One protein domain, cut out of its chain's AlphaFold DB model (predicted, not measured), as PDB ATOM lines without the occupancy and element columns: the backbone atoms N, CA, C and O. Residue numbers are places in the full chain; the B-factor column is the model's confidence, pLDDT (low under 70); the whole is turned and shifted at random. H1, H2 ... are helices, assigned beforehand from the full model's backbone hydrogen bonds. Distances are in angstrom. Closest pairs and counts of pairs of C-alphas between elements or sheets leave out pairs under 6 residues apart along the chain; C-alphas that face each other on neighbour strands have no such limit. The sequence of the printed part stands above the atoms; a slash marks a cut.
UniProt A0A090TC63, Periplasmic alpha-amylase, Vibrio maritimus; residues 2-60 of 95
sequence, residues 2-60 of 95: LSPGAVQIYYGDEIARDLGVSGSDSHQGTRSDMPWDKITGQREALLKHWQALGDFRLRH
ATOM      1  N   LEU A   2      23.914  23.549   2.192       94.50
ATOM      2  CA  LEU A   2      22.784  24.391   2.636       94.50
ATOM      3  C   LEU A   2      22.697  25.763   1.935       94.50
ATOM      4  O   LEU A   2      21.778  26.546   2.173       94.50
ATOM      5  N   SER A   3      23.648  26.051   1.046       89.19
ATOM      6  CA  SER A   3      23.661  27.246   0.205       89.19
ATOM      7  C   SER A   3      22.587  27.191  -0.898       89.19
ATOM      8  O   SER A   3      22.080  26.105  -1.226       89.19
ATOM      9  N   PRO A   4      22.233  28.350  -1.489       89.94
ATOM     10  CA  PRO A   4      21.398  28.406  -2.685       89.94
ATOM     11  C   PRO A   4      22.021  27.650  -3.866       89.94
ATOM     12  O   PRO A   4      23.237  27.482  -3.933       89.94
ATOM     13  N   GLY A   5      21.176  27.240  -4.816       87.25
ATOM     14  CA  GLY A   5      21.616  26.575  -6.045       87.25
ATOM     15  C   GLY A   5      21.894  25.081  -5.879       87.25
ATOM     16  O   GLY A   5      21.675  24.513  -4.811       87.25
ATOM     17  N   ALA A   6      22.314  24.428  -6.963       88.31
ATOM     18  CA  ALA A   6      22.660  23.008  -6.959       88.31
ATOM     19  C   ALA A   6      23.940  22.744  -6.153       88.31
ATOM     20  O   ALA A   6      24.797  23.615  -6.017       88.31
ATOM     21  N   VAL A   7      24.065  21.527  -5.621       91.31
ATOM     22  CA  VAL A   7      25.268  21.073  -4.918       91.31
ATOM     23  C   VAL A   7      25.791  19.837  -5.626       91.31
ATOM     24  O   VAL A   7      25.011  18.967  -6.006       91.31
ATOM     25  N   GLN A   8      27.104  19.782  -5.786       93.06
ATOM     26  CA  GLN A   8      27.821  18.663  -6.371       93.06
ATOM     27  C   GLN A   8      28.810  18.132  -5.333       93.06
ATOM     28  O   GLN A   8      29.454  18.915  -4.638       93.06
ATOM     29  N   ILE A   9      28.894  16.810  -5.232       93.62
ATOM     30  CA  ILE A   9      29.853  16.078  -4.399       93.62
ATOM     31  C   ILE A   9      30.685  15.240  -5.366       93.62
ATOM     32  O   ILE A   9      30.118  14.618  -6.270       93.62
ATOM     33  N   TYR A  10      32.012  15.276  -5.243       96.06
ATOM     34  CA  TYR A  10      32.875  14.441  -6.069       96.06
ATOM     35  C   TYR A  10      32.952  13.034  -5.473       96.06
ATOM     36  O   TYR A  10      32.923  12.879  -4.257       96.06
ATOM     37  N   TYR A  11      33.021  11.999  -6.314       96.44
ATOM     38  CA  TYR A  11      32.960  10.621  -5.822       96.44
ATOM     39  C   TYR A  11      34.090  10.338  -4.820       96.44
ATOM     40  O   TYR A  11      35.274  10.595  -5.080       96.44
ATOM     41  N   GLY A  12      33.726   9.784  -3.670       97.19
ATOM     42  CA  GLY A  12      34.646   9.504  -2.579       97.19
ATOM     43  C   GLY A  12      34.834  10.659  -1.592       97.19
ATOM     44  O   GLY A  12      35.341  10.401  -0.501       97.19
ATOM     45  N   ASP A  13      34.393  11.887  -1.883       97.25
ATOM     46  CA  ASP A  13      34.386  12.970  -0.882       97.25
ATOM     47  C   ASP A  13      33.455  12.617   0.287       97.25
ATOM     48  O   ASP A  13      33.731  12.941   1.443       97.25
ATOM     49  N   GLU A  14      32.378  11.877   0.010       97.38
ATOM     50  CA  GLU A  14      31.411  11.433   1.009       97.38
ATOM     51  C   GLU A  14      31.978  10.421   2.016       97.38
ATOM     52  O   GLU A  14      31.383  10.204   3.068       97.38
ATOM     53  N   ILE A  15      33.141   9.832   1.721       97.81
ATOM     54  CA  ILE A  15      33.855   8.896   2.601       97.81
ATOM     55  C   ILE A  15      35.307   9.314   2.875       97.81
ATOM     56  O   ILE A  15      36.070   8.501   3.394       97.81
ATOM     57  N   ALA A  16      35.714  10.536   2.515       96.94
ATOM     58  CA  ALA A  16      37.111  10.980   2.586       96.94
ATOM     59  C   ALA A  16      38.079   9.972   1.925       96.94
ATOM     60  O   ALA A  16      38.972   9.407   2.565       96.94
ATOM     61  N   ARG A  17      37.848   9.693   0.635       96.62
ATOM     62  CA  ARG A  17      38.717   8.850  -0.193       96.62
ATOM     63  C   ARG A  17      40.133   9.427  -0.226       96.62
ATOM     64  O   ARG A  17      40.325  10.621  -0.440       96.62
ATOM     65  N   ASP A  18      41.121   8.556  -0.041       95.38
ATOM     66  CA  ASP A  18      42.526   8.959  -0.014       95.38
ATOM     67  C   ASP A  18      43.001   9.432  -1.392       95.38
ATOM     68  O   ASP A  18      42.583   8.911  -2.434       95.38
ATOM     69  N   LEU A  19      43.946  10.374  -1.395       94.94
ATOM     70  CA  LEU A  19      44.695  10.712  -2.600       94.94
ATOM     71  C   LEU A  19      45.454   9.480  -3.103       94.94
ATOM     72  O   LEU A  19      46.142   8.794  -2.349       94.94
ATOM     73  N   GLY A  20      45.325   9.213  -4.396       94.44
ATOM     74  CA  GLY A  20      46.131   8.224  -5.097       94.44
ATOM     75  C   GLY A  20      47.508   8.765  -5.459       94.44
ATOM     76  O   GLY A  20      47.894   9.878  -5.103       94.44
ATOM     77  N   VAL A  21      48.242   7.975  -6.235       92.31
ATOM     78  CA  VAL A  21      49.552   8.377  -6.747       92.31
ATOM     79  C   VAL A  21      49.385   9.492  -7.783       92.31
ATOM     80  O   VAL A  21      48.681   9.322  -8.779       92.31
ATOM     81  N   SER A  22      50.068  10.615  -7.563       89.94
ATOM     82  CA  SER A  22      50.252  11.656  -8.577       89.94
ATOM     83  C   SER A  22      51.577  11.435  -9.311       89.94
ATOM     84  O   SER A  22      52.589  11.104  -8.693       89.94
ATOM     85  N   GLY A  23      51.557  11.577 -10.636       85.38
ATOM     86  CA  GLY A  23      52.720  11.408 -11.509       85.38
ATOM     87  C   GLY A  23      53.068  12.719 -12.210       85.38
ATOM     88  O   GLY A  23      53.150  13.766 -11.573       85.38
ATOM     89  N   SER A  24      53.229  12.673 -13.533       91.88
ATOM     90  CA  SER A  24      53.389  13.880 -14.358       91.88
ATOM     91  C   SER A  24      52.135  14.766 -14.390       91.88
ATOM     92  O   SER A  24      52.260  15.971 -14.584       91.88
ATOM     93  N   ASP A  25      50.942  14.193 -14.181       93.31
ATOM     94  CA  ASP A  25      49.707  14.932 -13.881       93.31
ATOM     95  C   ASP A  25      49.564  15.074 -12.355       93.31
ATOM     96  O   ASP A  25      49.365  14.089 -11.635       93.31
ATOM     97  N   SER A  26      49.662  16.314 -11.868       90.62
ATOM     98  CA  SER A  26      49.564  16.659 -10.445       90.62
ATOM     99  C   SER A  26      48.183  16.371  -9.852       90.62
ATOM    100  O   SER A  26      48.075  16.120  -8.648       90.62
ATOM    101  N   HIS A  27      47.135  16.356 -10.680       92.88
ATOM    102  CA  HIS A  27      45.759  16.099 -10.267       92.88
ATOM    103  C   HIS A  27      45.358  14.631 -10.398       92.88
ATOM    104  O   HIS A  27      44.285  14.266  -9.925       92.88
ATOM    105  N   GLN A  28      46.198  13.772 -10.981       93.31
ATOM    106  CA  GLN A  28      45.890  12.348 -11.151       93.31
ATOM    107  C   GLN A  28      45.489  11.682  -9.826       93.31
ATOM    108  O   GLN A  28      44.529  10.912  -9.789       93.31
ATOM    109  N   GLY A  29      46.160  12.031  -8.723       94.12
ATOM    110  CA  GLY A  29      45.872  11.488  -7.397       94.12
ATOM    111  C   GLY A  29      44.461  11.786  -6.874       94.12
ATOM    112  O   GLY A  29      43.947  11.022  -6.061       94.12
ATOM    113  N   THR A  30      43.769  12.825  -7.363       94.44
ATOM    114  CA  THR A  30      42.379  13.102  -6.946       94.44
ATOM    115  C   THR A  30      41.384  12.095  -7.523       94.44
ATOM    116  O   THR A  30      40.255  12.000  -7.037       94.44
ATOM    117  N   ARG A  31      41.808  11.280  -8.498       94.75
ATOM    118  CA  ARG A  31      40.997  10.295  -9.227       94.75
ATOM    119  C   ARG A  31      41.336   8.843  -8.851       94.75
ATOM    120  O   ARG A  31      41.255   7.955  -9.693       94.75
ATOM    121  N   SER A  32      41.770   8.599  -7.613       95.38
ATOM    122  CA  SER A  32      42.024   7.244  -7.101       95.38
ATOM    123  C   SER A  32      40.771   6.356  -7.092       95.38
ATOM    124  O   SER A  32      39.634   6.839  -7.151       95.38
ATOM    125  N   ASP A  33      40.999   5.047  -7.005       96.31
ATOM    126  CA  ASP A  33      39.937   4.049  -6.910       96.31
ATOM    127  C   ASP A  33      39.098   4.229  -5.641       96.31
ATOM    128  O   ASP A  33      39.589   4.631  -4.583       96.31
ATOM    129  N   MET A  34      37.812   3.894  -5.741       97.19
ATOM    130  CA  MET A  34      36.897   3.935  -4.606       97.19
ATOM    131  C   MET A  34      37.161   2.751  -3.654       97.19
ATOM    132  O   MET A  34      37.030   1.598  -4.070       97.19
ATOM    133  N   PRO A  35      37.491   2.996  -2.373       96.00
ATOM    134  CA  PRO A  35      37.829   1.945  -1.415       96.00
ATOM    135  C   PRO A  35      36.570   1.346  -0.760       96.00
ATOM    136  O   PRO A  35      36.320   1.550   0.430       96.00
ATOM    137  N   TRP A  36      35.755   0.635  -1.547       96.75
ATOM    138  CA  TRP A  36      34.452   0.085  -1.132       96.75
ATOM    139  C   TRP A  36      34.512  -0.799   0.120       96.75
ATOM    140  O   TRP A  36      33.641  -0.722   0.983       96.75
ATOM    141  N   ASP A  37      35.559  -1.608   0.238       97.31
ATOM    142  CA  ASP A  37      35.820  -2.527   1.348       97.31
ATOM    143  C   ASP A  37      36.224  -1.813   2.650       97.31
ATOM    144  O   ASP A  37      36.232  -2.420   3.720       97.31
ATOM    145  N   LYS A  38      36.537  -0.514   2.578       96.19
ATOM    146  CA  LYS A  38      37.027   0.291   3.706       96.19
ATOM    147  C   LYS A  38      36.014   1.325   4.192       96.19
ATOM    148  O   LYS A  38      36.381   2.210   4.966       96.19
ATOM    149  N   ILE A  39      34.753   1.242   3.768       97.44
ATOM    150  CA  ILE A  39      33.679   2.122   4.257       97.44
ATOM    151  C   ILE A  39      33.223   1.633   5.638       97.44
ATOM    152  O   ILE A  39      32.174   1.021   5.801       97.44
ATOM    153  N   THR A  40      34.060   1.870   6.645       97.62
ATOM    154  CA  THR A  40      33.811   1.514   8.047       97.62
ATOM    155  C   THR A  40      34.305   2.634   8.966       97.62
ATOM    156  O   THR A  40      35.039   3.532   8.536       97.62
ATOM    157  N   GLY A  41      33.886   2.625  10.235       97.81
ATOM    158  CA  GLY A  41      34.369   3.573  11.242       97.81
ATOM    159  C   GLY A  41      34.121   5.033  10.848       97.81
ATOM    160  O   GLY A  41      32.988   5.432  10.584       97.81
ATOM    161  N   GLN A  42      35.184   5.841  10.788       97.94
ATOM    162  CA  GLN A  42      35.080   7.268  10.453       97.94
ATOM    163  C   GLN A  42      34.547   7.522   9.036       97.94
ATOM    164  O   GLN A  42      33.800   8.479   8.839       97.94
ATOM    165  N   ARG A  43      34.865   6.657   8.062       98.19
ATOM    166  CA  ARG A  43      34.358   6.797   6.686       98.19
ATOM    167  C   ARG A  43      32.855   6.573   6.608       98.19
ATOM    168  O   ARG A  43      32.149   7.319   5.941       98.19
ATOM    169  N   GLU A  44      32.362   5.573   7.331       98.38
ATOM    170  CA  GLU A  44      30.927   5.311   7.437       98.38
ATOM    171  C   GLU A  44      30.204   6.451   8.172       98.38
ATOM    172  O   GLU A  44      29.127   6.873   7.754       98.38
ATOM    173  N   ALA A  45      30.801   6.987   9.243       98.56
ATOM    174  CA  ALA A  45      30.245   8.130   9.964       98.56
ATOM    175  C   ALA A  45      30.141   9.378   9.069       98.56
ATOM    176  O   ALA A  45      29.114  10.059   9.083       98.56
ATOM    177  N   LEU A  46      31.164   9.642   8.252       98.19
ATOM    178  CA  LEU A  46      31.149  10.732   7.279       98.19
ATOM    179  C   LEU A  46      30.076  10.515   6.202       98.19
ATOM    180  O   LEU A  46      29.308  11.434   5.918       98.19
ATOM    181  N   LEU A  47      29.947   9.296   5.674       98.25
ATOM    182  CA  LEU A  47      28.899   8.961   4.707       98.25
ATOM    183  C   LEU A  47      27.502   9.216   5.282       98.25
ATOM    184  O   LEU A  47      26.678   9.871   4.643       98.25
ATOM    185  N   LYS A  48      27.251   8.761   6.515       98.50
ATOM    186  CA  LYS A  48      25.988   9.010   7.227       98.50
ATOM    187  C   LYS A  48      25.729  10.502   7.422       98.50
ATOM    188  O   LYS A  48      24.590  10.943   7.287       98.50
ATOM    189  N   HIS A  49      26.765  11.292   7.697       97.75
ATOM    190  CA  HIS A  49      26.639  12.745   7.801       97.75
ATOM    191  C   HIS A  49      26.197  13.377   6.471       97.75
ATOM    192  O   HIS A  49      25.235  14.148   6.443       97.75
ATOM    193  N   TRP A  50      26.833  13.011   5.353       97.56
ATOM    194  CA  TRP A  50      26.438  13.494   4.026       97.56
ATOM    195  C   TRP A  50      25.019  13.071   3.640       97.56
ATOM    196  O   TRP A  50      24.268  13.889   3.103       97.56
ATOM    197  N   GLN A  51      24.624  11.837   3.961       97.62
ATOM    198  CA  GLN A  51      23.255  11.351   3.772       97.62
ATOM    199  C   GLN A  51      22.254  12.172   4.593       97.62
ATOM    200  O   GLN A  51      21.272  12.657   4.038       97.62
ATOM    201  N   ALA A  52      22.544  12.440   5.870       98.06
ATOM    202  CA  ALA A  52      21.690  13.269   6.719       98.06
ATOM    203  C   ALA A  52      21.526  14.700   6.171       98.06
ATOM    204  O   ALA A  52      20.420  15.246   6.183       98.06
ATOM    205  N   LEU A  53      22.598  15.304   5.639       96.38
ATOM    206  CA  LEU A  53      22.531  16.602   4.957       96.38
ATOM    207  C   LEU A  53      21.705  16.537   3.664       96.38
ATOM    208  O   LEU A  53      20.969  17.479   3.360       96.38
ATOM    209  N   GLY A  54      21.824  15.446   2.903       95.88
ATOM    210  CA  GLY A  54      21.020  15.179   1.711       95.88
ATOM    211  C   GLY A  54      19.530  15.083   2.037       95.88
ATOM    212  O   GLY A  54      18.727  15.808   1.449       95.88
ATOM    213  N   ASP A  55      19.175  14.277   3.037       97.06
ATOM    214  CA  ASP A  55      17.800  14.100   3.508       97.06
ATOM    215  C   ASP A  55      17.216  15.398   4.063       97.06
ATOM    216  O   ASP A  55      16.057  15.729   3.807       97.06
ATOM    217  N   PHE A  56      18.011  16.167   4.810       97.25
ATOM    218  CA  PHE A  56      17.610  17.491   5.276       97.25
ATOM    219  C   PHE A  56      17.309  18.417   4.095       97.25
ATOM    220  O   PHE A  56      16.231  19.004   4.020       97.25
ATOM    221  N   ARG A  57      18.217  18.499   3.120       95.75
ATOM    222  CA  ARG A  57      18.016  19.324   1.926       95.75
ATOM    223  C   ARG A  57      16.788  18.898   1.115       95.75
ATOM    224  O   ARG A  57      16.087  19.766   0.602       95.75
ATOM    225  N   LEU A  58      16.523  17.596   1.007       94.81
ATOM    226  CA  LEU A  58      15.352  17.058   0.311       94.81
ATOM    227  C   LEU A  58      14.042  17.452   1.006       94.81
ATOM    228  O   LEU A  58      13.077  17.818   0.336       94.81
ATOM    229  N   ARG A  59      14.017  17.406   2.343       96.81
ATOM    230  CA  ARG A  59      12.841  17.754   3.157       96.81
ATOM    231  C   ARG A  59      12.565  19.255   3.245       96.81
ATOM    232  O   ARG A  59      11.436  19.618   3.558       96.81
ATOM    233  N   HIS A  60      13.553  20.101   2.947       97.12
ATOM    234  CA  HIS A  60      13.450  21.559   3.054       97.12
ATOM    235  C   HIS A  60      13.627  22.266   1.696       97.12
ATOM    236  O   HIS A  60      14.721  22.754   1.371       97.12
TER     237      HIS A  60
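This is residues 2 to 60 of the 95 residues of the protein "Periplasmic alpha-amylase" of Vibrio maritimus (UniProt A0A090TC63). There is little regular structure here: one long helix, H2, forms an arm of a loose, flat layout, and a small helix, H1, lies well away from it among loops. Residues 2 to 27 form one long stretch with no named element before H1, and a short link leads from H1 to H2. The printed part has 59 residues with two named helices, H1 then H2, and no named strand; the class is all helix, though named elements hold only 22 residues. It is loose, with a radius of gyration of the C-alphas of 13.9 A, and only just flat, spanning 44 by 29 by 12 A.

Find C-alpha 42 at (35.080, 7.268, 10.453); from there H2, residues 42 to 59, runs 25.6 A to C-alpha 59 at (12.841, 17.754, 3.157). H1, residues 28 to 31, begins at C-alpha 28 at (45.890, 12.348, -11.151).

H2 and H1 are apart, with no C-alpha of the one within 8 A of the other. In H2 every O i to N i+4 pair is within hydrogen-bond range; H1 is too short for such a pair.

The C-alphas of Ser 24 and Arg 59, the two farthest apart, are 44.3 A apart. The printed part has no cut, and no printed residue is under 70 in pLDDT.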